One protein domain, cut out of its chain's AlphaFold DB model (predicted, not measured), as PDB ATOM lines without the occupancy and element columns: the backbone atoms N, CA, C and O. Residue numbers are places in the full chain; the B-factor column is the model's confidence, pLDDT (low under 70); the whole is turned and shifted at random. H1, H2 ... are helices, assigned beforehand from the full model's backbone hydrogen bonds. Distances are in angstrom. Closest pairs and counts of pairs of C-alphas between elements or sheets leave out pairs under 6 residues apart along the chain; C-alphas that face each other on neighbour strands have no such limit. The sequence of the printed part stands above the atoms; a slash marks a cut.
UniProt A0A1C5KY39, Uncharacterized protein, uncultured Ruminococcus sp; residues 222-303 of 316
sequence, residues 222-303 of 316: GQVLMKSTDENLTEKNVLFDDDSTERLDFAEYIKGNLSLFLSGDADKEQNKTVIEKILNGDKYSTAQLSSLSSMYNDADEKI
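This is residues 222 to 303 of the 316 residues of an uncharacterized protein of uncultured Ruminococcus sp (UniProt A0A1C5KY39). Two helices, H2 and H4, lie side by side and run opposite ways, and the longest helix, H5, stands about perpendicular to H4 and packs on it with residues 288 to 292. Short H1 sits near the middle, short H3 follows H2 and lies near H5, and residues 226 to 244 make a long loop with no named element. The printed part has 82 residues with five named helices, H1 to H5 in order, and no named strand; its class is all helix. It is compact, with a radius of gyration of the C-alphas of 11.9 A, and rounded, spanning 31 by 25 by 24 A.

H1, residues 222 to 225, begins at C-alpha 222 (-8.143, 126.806, -3.645). H2, residues 245 to 256, is 17.0 A long, and H3 is residues 258 to 261. H4, residues 269 to 280, is 16.5 A long. H5, residues 286 to 303, is 25.6 A long and ends at C-alpha 303 (-3.068, 130.495, -21.301).

H4 is the hub, touching H1, H2 and H5. H4 and H2 stand at a shallow tilt of 6 degrees, opposite ways; their closest C-alphas, of Lys 272 and Lys 255, are 5.8 A apart. H4 touches H5 with residues 271 to 274 alone, about perpendicular at 77 degrees; their closest C-alphas, of Val 274 and Gln 288, are 7.2 A apart. H1 and H4 only just touch, with 3 pairs of C-alphas within 8 A; the closest, of Leu 225 and Leu 279, are 5.8 A apart. H3 is close to H5 but not clearly touching, the closest C-alphas being those of Phe 261 and Tyr 296, 5.9 A apart. H2 and H5 are apart. In H2, H4 and H5 every O i to N i+4 pair is within hydrogen-bond range; H1 and H3 are too short for such a pair.

The two C-alphas farthest apart, of Asp 243 and Lys 302, are 32.5 A apart. The printed part has no cut. The link from H1 to H2, 19 residues, is long. The mean pLDDT of the printed part is 90.8, and no printed residue is under 70.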
ATOM      1  N   GLY A 222      -7.555 126.758  -4.984       92.81
ATOM      2  CA  GLY A 222      -8.143 126.806  -3.645       92.81
ATOM      3  C   GLY A 222      -9.463 127.576  -3.610       92.81
ATOM      4  O   GLY A 222     -10.420 127.091  -3.016       92.81
ATOM      5  N   GLN A 223      -9.548 128.708  -4.314       92.56
ATOM      6  CA  GLN A 223     -10.775 129.517  -4.395       92.56
ATOM      7  C   GLN A 223     -11.927 128.746  -5.036       92.56
ATOM      8  O   GLN A 223     -13.085 128.961  -4.695       92.56
ATOM      9  N   VAL A 224     -11.593 127.839  -5.953       91.81
ATOM     10  CA  VAL A 224     -12.547 127.016  -6.689       91.81
ATOM     11  C   VAL A 224     -13.075 125.860  -5.830       91.81
ATOM     12  O   VAL A 224     -14.264 125.556  -5.867       91.81
ATOM     13  N   LEU A 225     -12.205 125.201  -5.054       90.62
ATOM     14  CA  LEU A 225     -12.540 123.944  -4.371       90.62
ATOM     15  C   LEU A 225     -12.905 124.097  -2.884       90.62
ATOM     16  O   LEU A 225     -13.707 123.327  -2.343       90.62
ATOM     17  N   MET A 226     -12.272 125.027  -2.175       91.31
ATOM     18  CA  MET A 226     -12.300 125.053  -0.711       91.31
ATOM     19  C   MET A 226     -13.506 125.810  -0.163       91.31
ATOM     20  O   MET A 226     -14.126 126.618  -0.845       91.31
ATOM     21  N   LYS A 227     -13.822 125.536   1.104       91.69
ATOM     22  CA  LYS A 227     -14.665 126.421   1.913       91.69
ATOM     23  C   LYS A 227     -13.853 127.622   2.392       91.69
ATOM     24  O   LYS A 227     -12.644 127.516   2.593       91.69
ATOM     25  N   SER A 228     -14.531 128.722   2.693       91.25
ATOM     26  CA  SER A 228     -13.968 129.949   3.267       91.25
ATOM     27  C   SER A 228     -13.268 129.714   4.614       91.25
ATOM     28  O   SER A 228     -12.415 130.496   5.035       91.25
ATOM     29  N   THR A 229     -13.624 128.617   5.287       91.00
ATOM     30  CA  THR A 229     -13.084 128.184   6.580       91.00
ATOM     31  C   THR A 229     -11.911 127.203   6.480       91.00
ATOM     32  O   THR A 229     -11.376 126.815   7.520       91.00
ATOM     33  N   ASP A 230     -11.497 126.795   5.273       91.69
ATOM     34  CA  ASP A 230     -10.359 125.888   5.093       91.69
ATOM     35  C   ASP A 230      -9.043 126.565   5.520       91.69
ATOM     36  O   ASP A 230      -8.733 127.689   5.123       91.69
ATOM     37  N   GLU A 231      -8.252 125.875   6.342       90.56
ATOM     38  CA  GLU A 231      -6.989 126.391   6.880       90.56
ATOM     39  C   GLU A 231      -5.891 126.570   5.819       90.56
ATOM     40  O   GLU A 231      -4.953 127.339   6.034       90.56
ATOM     41  N   ASN A 232      -6.002 125.874   4.684       90.38
ATOM     42  CA  ASN A 232      -5.047 125.933   3.577       90.38
ATOM     43  C   ASN A 232      -5.451 126.948   2.496       90.38
ATOM     44  O   ASN A 232      -4.713 127.121   1.525       90.38
ATOM     45  N   LEU A 233      -6.594 127.624   2.652       90.50
ATOM     46  CA  LEU A 233      -7.036 128.665   1.735       90.50
ATOM     47  C   LEU A 233      -6.157 129.915   1.899       90.50
ATOM     48  O   LEU A 233      -6.199 130.612   2.915       90.50
ATOM     49  N   THR A 234      -5.348 130.210   0.883       82.50
ATOM     50  CA  THR A 234      -4.404 131.338   0.906       82.50
ATOM     51  C   THR A 234      -5.085 132.689   0.700       82.50
ATOM     52  O   THR A 234      -4.640 133.693   1.255       82.50
ATOM     53  N   GLU A 235      -6.177 132.717  -0.069       78.06
ATOM     54  CA  GLU A 235      -6.984 133.905  -0.354       78.06
ATOM     55  C   GLU A 235      -8.409 133.693   0.144       78.06
ATOM     56  O   GLU A 235      -9.084 132.773  -0.298       78.06
ATOM     57  N   LYS A 236      -8.877 134.532   1.073       73.81
ATOM     58  CA  LYS A 236     -10.136 134.306   1.814       73.81
ATOM     59  C   LYS A 236     -11.422 134.434   0.986       73.81
ATOM     60  O   LYS A 236     -12.513 134.307   1.531       73.81
ATOM     61  N   ASN A 237     -11.300 134.716  -0.298       84.88
ATOM     62  CA  ASN A 237     -12.376 134.834  -1.264       84.88
ATOM     63  C   ASN A 237     -12.557 133.486  -1.965       84.88
ATOM     64  O   ASN A 237     -11.704 133.070  -2.743       84.88
ATOM     65  N   VAL A 238     -13.667 132.813  -1.668       92.94
ATOM     66  CA  VAL A 238     -14.096 131.580  -2.336       92.94
ATOM     67  C   VAL A 238     -15.018 131.899  -3.504       92.94
ATOM     68  O   VAL A 238     -15.723 132.905  -3.492       92.94
ATOM     69  N   LEU A 239     -15.015 131.034  -4.515       94.31
ATOM     70  CA  LEU A 239     -15.837 131.194  -5.712       94.31
ATOM     71  C   LEU A 239     -17.330 130.995  -5.408       94.31
ATOM     72  O   LEU A 239     -18.177 131.685  -5.969       94.31
ATOM     73  N   PHE A 240     -17.644 130.085  -4.487       93.75
ATOM     74  CA  PHE A 240     -19.004 129.699  -4.122       93.75
ATOM     75  C   PHE A 240     -19.248 129.874  -2.630       93.75
ATOM     76  O   PHE A 240     -18.324 129.758  -1.828       93.75
ATOM     77  N   ASP A 241     -20.507 130.086  -2.252       91.94
ATOM     78  CA  ASP A 241     -20.903 130.047  -0.845       91.94
ATOM     79  C   ASP A 241     -20.695 128.631  -0.264       91.94
ATOM     80  O   ASP A 241     -20.972 127.627  -0.931       91.94
ATOM     81  N   ASP A 242     -20.180 128.551   0.968       90.00
ATOM     82  CA  ASP A 242     -19.666 127.318   1.585       90.00
ATOM     83  C   ASP A 242     -20.677 126.167   1.628       90.00
ATOM     84  O   ASP A 242     -20.281 124.995   1.527       90.00
ATOM     85  N   ASP A 243     -21.956 126.505   1.796       86.25
ATOM     86  CA  ASP A 243     -23.060 125.564   1.976       86.25
ATOM     87  C   ASP A 243     -24.048 125.590   0.793       86.25
ATOM     88  O   ASP A 243     -25.140 125.021   0.875       86.25
ATOM     89  N   SER A 244     -23.659 126.215  -0.324       87.94
ATOM     90  CA  SER A 244     -24.455 126.241  -1.553       87.94
ATOM     91  C   SER A 244     -24.488 124.888  -2.267       87.94
ATOM     92  O   SER A 244     -23.514 124.127  -2.283       87.94
ATOM     93  N   THR A 245     -25.620 124.598  -2.908       87.06
ATOM     94  CA  THR A 245     -25.747 123.468  -3.840       87.06
ATOM     95  C   THR A 245     -24.848 123.651  -5.059       87.06
ATOM     96  O   THR A 245     -24.260 122.692  -5.540       87.06
ATOM     97  N   GLU A 246     -24.649 124.896  -5.477       87.31
ATOM     98  CA  GLU A 246     -23.826 125.316  -6.603       87.31
ATOM     99  C   GLU A 246     -22.370 124.885  -6.425       87.31
ATOM    100  O   GLU A 246     -21.760 124.375  -7.364       87.31
ATOM    101  N   ARG A 247     -21.826 124.997  -5.204       87.69
ATOM    102  CA  ARG A 247     -20.491 124.482  -4.884       87.69
ATOM    103  C   ARG A 247     -20.395 122.971  -5.098       87.69
ATOM    104  O   ARG A 247     -19.377 122.497  -5.595       87.69
ATOM    105  N   LEU A 248     -21.427 122.216  -4.709       83.44
ATOM    106  CA  LEU A 248     -21.476 120.754  -4.853       83.44
ATOM    107  C   LEU A 248     -21.680 120.315  -6.313       83.44
ATOM    108  O   LEU A 248     -21.089 119.326  -6.747       83.44
ATOM    109  N   ASP A 249     -22.462 121.065  -7.082       87.44
ATOM    110  CA  ASP A 249     -22.670 120.801  -8.505       87.44
ATOM    111  C   ASP A 249     -21.395 121.107  -9.305       87.44
ATOM    112  O   ASP A 249     -20.952 120.295 -10.122       87.44
ATOM    113  N   PHE A 250     -20.735 122.231  -9.006       88.12
ATOM    114  CA  PHE A 250     -19.444 122.569  -9.601       88.12
ATOM    115  C   PHE A 250     -18.362 121.548  -9.223       88.12
ATOM    116  O   PHE A 250     -17.554 121.151 -10.060       88.12
ATOM    117  N   ALA A 251     -18.362 121.085  -7.974       80.31
ATOM    118  CA  ALA A 251     -17.510 120.011  -7.476       80.31
ATOM    119  C   ALA A 251     -17.595 118.727  -8.317       80.31
ATOM    120  O   ALA A 251     -16.569 118.141  -8.680       80.31
ATOM    121  N   GLU A 252     -18.807 118.280  -8.639       84.31
ATOM    122  CA  GLU A 252     -18.995 117.095  -9.478       84.31
ATOM    123  C   GLU A 252     -18.588 117.380 -10.933       84.31
ATOM    124  O   GLU A 252     -17.944 116.541 -11.572       84.31
ATOM    125  N   TYR A 253     -18.863 118.590 -11.432       90.19
ATOM    126  CA  TYR A 253     -18.410 119.028 -12.751       90.19
ATOM    127  C   TYR A 253     -16.881 118.987 -12.882       90.19
ATOM    128  O   TYR A 253     -16.370 118.330 -13.790       90.19
ATOM    129  N   ILE A 254     -16.128 119.623 -11.976       89.12
ATOM    130  CA  ILE A 254     -14.660 119.670 -12.062       89.12
ATOM    131  C   ILE A 254     -14.050 118.272 -11.966       89.12
ATOM    132  O   ILE A 254     -13.138 117.943 -12.719       89.12
ATOM    133  N   LYS A 255     -14.598 117.399 -11.116       86.06
ATOM    134  CA  LYS A 255     -14.151 116.006 -10.984       86.06
ATOM    135  C   LYS A 255     -14.296 115.212 -12.289       86.06
ATOM    136  O   LYS A 255     -13.450 114.360 -12.581       86.06
ATOM    137  N   GLY A 256     -15.349 115.475 -13.061       89.12
ATOM    138  CA  GLY A 256     -15.558 114.897 -14.390       89.12
ATOM    139  C   GLY A 256     -14.691 115.521 -15.488       89.12
ATOM    140  O   GLY A 256     -14.488 114.890 -16.522       89.12
ATOM    141  N   ASN A 257     -14.159 116.722 -15.251       92.38
ATOM    142  CA  ASN A 257     -13.549 117.578 -16.266       92.38
ATOM    143  C   ASN A 257     -12.173 118.124 -15.839       92.38
ATOM    144  O   ASN A 257     -11.808 119.240 -16.200       92.38
ATOM    145  N   LEU A 258     -11.384 117.356 -15.076       92.88
ATOM    146  CA  LEU A 258     -10.122 117.837 -14.496       92.88
ATOM    147  C   LEU A 258      -9.140 118.368 -15.534       92.88
ATOM    148  O   LEU A 258      -8.428 119.330 -15.261       92.88
ATOM    149  N   SER A 259      -9.118 117.776 -16.724       94.19
ATOM    150  CA  SER A 259      -8.253 118.214 -17.819       94.19
ATOM    151  C   SER A 259      -8.609 119.591 -18.403       94.19
ATOM    152  O   SER A 259      -7.791 120.146 -19.134       94.19
ATOM    153  N   LEU A 260      -9.771 120.169 -18.063       94.06
ATOM    154  CA  LEU A 260     -10.084 121.578 -18.342       94.06
ATOM    155  C   LEU A 260      -9.335 122.537 -17.410       94.06
ATOM    156  O   LEU A 260      -9.064 123.668 -17.788       94.06
ATOM    157  N   PHE A 261      -8.992 122.102 -16.199       95.31
ATOM    158  CA  PHE A 261      -8.459 122.982 -15.153       95.31
ATOM    159  C   PHE A 261      -6.994 122.698 -14.833       95.31
ATOM    160  O   PHE A 261      -6.248 123.598 -14.464       95.31
ATOM    161  N   LEU A 262      -6.576 121.440 -14.940       96.69
ATOM    162  CA  LEU A 262      -5.268 120.976 -14.508       96.69
ATOM    163  C   LEU A 262      -4.452 120.522 -15.711       96.69
ATOM    164  O   LEU A 262      -4.914 119.738 -16.542       96.69
ATOM    165  N   SER A 263      -3.207 120.979 -15.775       96.31
ATOM    166  CA  SER A 263      -2.261 120.537 -16.791       96.31
ATOM    167  C   SER A 263      -1.720 119.125 -16.529       96.31
ATOM    168  O   SER A 263      -1.881 118.553 -15.452       96.31
ATOM    169  N   GLY A 264      -1.052 118.542 -17.528       91.44
ATOM    170  CA  GLY A 264      -0.404 117.237 -17.394       91.44
ATOM    171  C   GLY A 264      -1.392 116.074 -17.271       91.44
ATOM    172  O   GLY A 264      -2.460 116.070 -17.878       91.44
ATOM    173  N   ASP A 265      -1.013 115.047 -16.509       86.75
ATOM    174  CA  ASP A 265      -1.823 113.836 -16.321       86.75
ATOM    175  C   ASP A 265      -2.856 114.054 -15.196       86.75
ATOM    176  O   ASP A 265      -2.727 113.547 -14.074       86.75
ATOM    177  N   ALA A 266      -3.824 114.925 -15.502       85.31
ATOM    178  CA  ALA A 266      -4.858 115.435 -14.604       85.31
ATOM    179  C   ALA A 266      -5.855 114.363 -14.151       85.31
ATOM    180  O   ALA A 266      -6.197 114.306 -12.970       85.31
ATOM    181  N   ASP A 267      -6.264 113.475 -15.057       85.44
ATOM    182  CA  ASP A 267      -7.381 112.541 -14.862       85.44
ATOM    183  C   ASP A 267      -7.046 111.300 -14.017       85.44
ATOM    184  O   ASP A 267      -7.836 110.353 -13.938       85.44
ATOM    185  N   LYS A 268      -5.896 111.301 -13.334       89.69
ATOM    186  CA  LYS A 268      -5.524 110.253 -12.380       89.69
ATOM    187  C   LYS A 268      -6.559 110.129 -11.270       89.69
ATOM    188  O   LYS A 268      -6.937 111.108 -10.630       89.69
ATOM    189  N   GLU A 269      -6.891 108.886 -10.931       90.00
ATOM    190  CA  GLU A 269      -7.810 108.563  -9.832       90.00
ATOM    191  C   GLU A 269      -7.381 109.187  -8.494       90.00
ATOM    192  O   GLU A 269      -8.203 109.636  -7.696       90.00
ATOM    193  N   GLN A 270      -6.068 109.290  -8.275       90.44
ATOM    194  CA  GLN A 270      -5.504 109.949  -7.102       90.44
ATOM    195  C   GLN A 270      -5.889 111.434  -7.020       90.44
ATOM    196  O   GLN A 270      -6.189 111.909  -5.927       90.44
ATOM    197  N   ASN A 271      -5.892 112.157  -8.145       92.00
ATOM    198  CA  ASN A 271      -6.251 113.576  -8.187       92.00
ATOM    199  C   ASN A 271      -7.740 113.753  -7.888       92.00
ATOM    200  O   ASN A 271      -8.096 114.559  -7.029       92.00
ATOM    201  N   LYS A 272      -8.590 112.925  -8.509       91.00
ATOM    202  CA  LYS A 272     -10.039 112.887  -8.251       91.00
ATOM    203  C   LYS A 272     -10.337 112.667  -6.770       91.00
ATOM    204  O   LYS A 272     -11.048 113.461  -6.166       91.00
ATOM    205  N   THR A 273      -9.698 111.666  -6.159       91.00
ATOM    206  CA  THR A 273      -9.865 111.357  -4.729       91.00
ATOM    207  C   THR A 273      -9.466 112.529  -3.823       91.00
ATOM    208  O   THR A 273     -10.079 112.753  -2.781       91.00
ATOM    209  N   VAL A 274      -8.402 113.267  -4.160       91.44
ATOM    210  CA  VAL A 274      -7.965 114.424  -3.358       91.44
ATOM    211  C   VAL A 274      -8.958 115.572  -3.487       91.44
ATOM    212  O   VAL A 274      -9.318 116.166  -2.475       91.44
ATOM    213  N   ILE A 275      -9.425 115.849  -4.702       90.50
ATOM    214  CA  ILE A 275     -10.408 116.900  -4.975       90.50
ATOM    215  C   ILE A 275     -11.721 116.605  -4.252       90.50
ATOM    216  O   ILE A 275     -12.207 117.466  -3.530       90.50
ATOM    217  N   GLU A 276     -12.228 115.373  -4.318       89.25
ATOM    218  CA  GLU A 276     -13.409 114.949  -3.551       89.25
ATOM    219  C   GLU A 276     -13.267 115.221  -2.050       89.25
ATOM    220  O   GLU A 276     -14.189 115.736  -1.419       89.25
ATOM    221  N   LYS A 277     -12.098 114.920  -1.470       90.62
ATOM    222  CA  LYS A 277     -11.839 115.197  -0.052       90.62
ATOM    223  C   LYS A 277     -11.875 116.689   0.260       90.62
ATOM    224  O   LYS A 277     -12.489 117.066   1.252       90.62
ATOM    225  N   ILE A 278     -11.244 117.525  -0.570       90.81
ATOM    226  CA  ILE A 278     -11.256 118.988  -0.397       90.81
ATOM    227  C   ILE A 278     -12.700 119.503  -0.427       90.81
ATOM    228  O   ILE A 278     -13.123 120.252   0.452       90.81
ATOM    229  N   LEU A 279     -13.483 119.047  -1.404       84.81
ATOM    230  CA  LEU A 279     -14.868 119.470  -1.601       84.81
ATOM    231  C   LEU A 279     -15.759 119.098  -0.405       84.81
ATOM    232  O   LEU A 279     -16.512 119.945   0.089       84.81
ATOM    233  N   ASN A 280     -15.594 117.879   0.120       84.19
ATOM    234  CA  ASN A 280     -16.302 117.378   1.301       84.19
ATOM    235  C   ASN A 280     -15.816 117.994   2.628       84.19
ATOM    236  O   ASN A 280     -16.450 117.784   3.663       84.19
ATOM    237  N   GLY A 281     -14.705 118.742   2.625       83.00
ATOM    238  CA  GLY A 281     -14.069 119.249   3.846       83.00
ATOM    239  C   GLY A 281     -13.374 118.158   4.672       83.00
ATOM    240  O   GLY A 281     -13.147 118.329   5.871       83.00
ATOM    241  N   ASP A 282     -13.049 117.023   4.051       88.81
ATOM    242  CA  ASP A 282     -12.285 115.945   4.668       88.81
ATOM    243  C   ASP A 282     -10.799 116.303   4.756       88.81
ATOM    244  O   ASP A 282     -10.273 117.126   4.010       88.81
ATOM    245  N   LYS A 283     -10.055 115.605   5.619       89.62
ATOM    246  CA  LYS A 283      -8.594 115.750   5.652       89.62
ATOM    247  C   LYS A 283      -7.956 115.240   4.358       89.62
ATOM    248  O   LYS A 283      -8.081 114.062   4.006       89.62
ATOM    249  N   TYR A 284      -7.166 116.096   3.724       92.69
ATOM    250  CA  TYR A 284      -6.367 115.791   2.539       92.69
ATOM    251  C   TYR A 284      -4.875 116.059   2.785       92.69
ATOM    252  O   TYR A 284      -4.472 116.642   3.791       92.69
ATOM    253  N   SER A 285      -4.020 115.570   1.884       93.00
ATOM    254  CA  SER A 285      -2.580 115.823   1.956       93.00
ATOM    255  C   SER A 285      -2.262 117.194   1.370       93.00
ATOM    256  O   SER A 285      -2.540 117.440   0.198       93.00
ATOM    257  N   THR A 286      -1.599 118.050   2.145       91.88
ATOM    258  CA  THR A 286      -1.117 119.352   1.664       91.88
ATOM    259  C   THR A 286      -0.108 119.212   0.525       91.88
ATOM    260  O   THR A 286      -0.126 120.012  -0.398       91.88
ATOM    261  N   ALA A 287       0.706 118.150   0.513       93.88
ATOM    262  CA  ALA A 287       1.613 117.867  -0.600       93.88
ATOM    263  C   ALA A 287       0.856 117.537  -1.900       93.88
ATOM    264  O   ALA A 287       1.271 117.950  -2.982       93.88
ATOM    265  N   GLN A 288      -0.266 116.813  -1.803       92.44
ATOM    266  CA  GLN A 288      -1.113 116.538  -2.967       92.44
ATOM    267  C   GLN A 288      -1.849 117.799  -3.427       92.44
ATOM    268  O   GLN A 288      -1.899 118.046  -4.625       92.44
ATOM    269  N   LEU A 289      -2.344 118.622  -2.494       93.19
ATOM    270  CA  LEU A 289      -2.899 119.938  -2.815       93.19
ATOM    271  C   LEU A 289      -1.871 120.797  -3.564       93.19
ATOM    272  O   LEU A 289      -2.187 121.298  -4.633       93.19
ATOM    273  N   SER A 290      -0.635 120.909  -3.067       94.81
ATOM    274  CA  SER A 290       0.423 121.672  -3.744       94.81
ATOM    275  C   SER A 290       0.694 121.161  -5.159       94.81
ATOM    276  O   SER A 290       0.923 121.965  -6.059       94.81
ATOM    277  N   SER A 291       0.634 119.844  -5.378       95.44
ATOM    278  CA  SER A 291       0.753 119.269  -6.721       95.44
ATOM    279  C   SER A 291      -0.397 119.703  -7.632       95.44
ATOM    280  O   SER A 291      -0.143 120.087  -8.769       95.44
ATOM    281  N   LEU A 292      -1.645 119.662  -7.152       95.56
ATOM    282  CA  LEU A 292      -2.813 120.089  -7.930       95.56
ATOM    283  C   LEU A 292      -2.777 121.593  -8.221       95.56
ATOM    284  O   LEU A 292      -3.016 122.000  -9.353       95.56
ATOM    285  N   SER A 293      -2.416 122.413  -7.232       95.50
ATOM    286  CA  SER A 293      -2.223 123.854  -7.414       95.50
ATOM    287  C   SER A 293      -1.132 124.157  -8.440       95.50
ATOM    288  O   SER A 293      -1.316 125.048  -9.256       95.50
ATOM    289  N   SER A 294      -0.028 123.399  -8.456       97.06
ATOM    290  CA  SER A 294       0.997 123.546  -9.499       97.06
ATOM    291  C   SER A 294       0.429 123.236 -10.881       97.06
ATOM    292  O   SER A 294       0.648 124.001 -11.805       97.06
ATOM    293  N   MET A 295      -0.351 122.159 -11.021       97.56
ATOM    294  CA  MET A 295      -0.962 121.796 -12.306       97.56
ATOM    295  C   MET A 295      -1.962 122.851 -12.799       97.56
ATOM    296  O   MET A 295      -2.045 123.070 -14.006       97.56
ATOM    297  N   TYR A 296      -2.704 123.482 -11.883       97.38
ATOM    298  CA  TYR A 296      -3.603 124.603 -12.174       97.38
ATOM    299  C   TYR A 296      -2.818 125.837 -12.640       97.38
ATOM    300  O   TYR A 296      -3.083 126.358 -13.717       97.38
ATOM    301  N   ASN A 297      -1.783 126.236 -11.896       97.31
ATOM    302  CA  ASN A 297      -0.948 127.388 -12.248       97.31
ATOM    303  C   ASN A 297      -0.193 127.179 -13.572       97.31
ATOM    304  O   ASN A 297      -0.038 128.108 -14.357       97.31
ATOM    305  N   ASP A 298       0.256 125.954 -13.847       98.00
ATOM    306  CA  ASP A 298       0.876 125.598 -15.124       98.00
ATOM    307  C   ASP A 298      -0.129 125.741 -16.289       98.00
ATOM    308  O   ASP A 298       0.261 126.072 -17.409       98.00
ATOM    309  N   ALA A 299      -1.423 125.485 -16.053       97.94
ATOM    310  CA  ALA A 299      -2.476 125.726 -17.040       97.94
ATOM    311  C   ALA A 299      -2.711 127.233 -17.251       97.94
ATOM    312  O   ALA A 299      -2.753 127.674 -18.401       97.94
ATOM    313  N   ASP A 300      -2.751 128.026 -16.174       97.69
ATOM    314  CA  ASP A 300      -2.813 129.494 -16.244       97.69
ATOM    315  C   ASP A 300      -1.649 130.083 -17.045       97.69
ATOM    316  O   ASP A 300      -1.843 130.926 -17.924       97.69
ATOM    317  N   GLU A 301      -0.425 129.617 -16.780       97.19
ATOM    318  CA  GLU A 301       0.774 130.065 -17.487       97.19
ATOM    319  C   GLU A 301       0.693 129.731 -18.981       97.19
ATOM    320  O   GLU A 301       1.039 130.559 -19.829       97.19
ATOM    321  N   LYS A 302       0.176 128.552 -19.342       96.75
ATOM    322  CA  LYS A 302      -0.043 128.187 -20.749       96.75
ATOM    323  C   LYS A 302      -1.051 129.102 -21.437       96.75
ATOM    324  O   LYS A 302      -0.804 129.486 -22.577       96.75
ATOM    325  N   ILE A 303      -2.135 129.493 -20.764       96.44
ATOM    326  CA  ILE A 303      -3.068 130.495 -21.301       96.44
ATOM    327  C   ILE A 303      -2.327 131.824 -21.490       96.44
ATOM    328  O   ILE A 303      -2.249 132.332 -22.606       96.44
TER     329      ILE A 303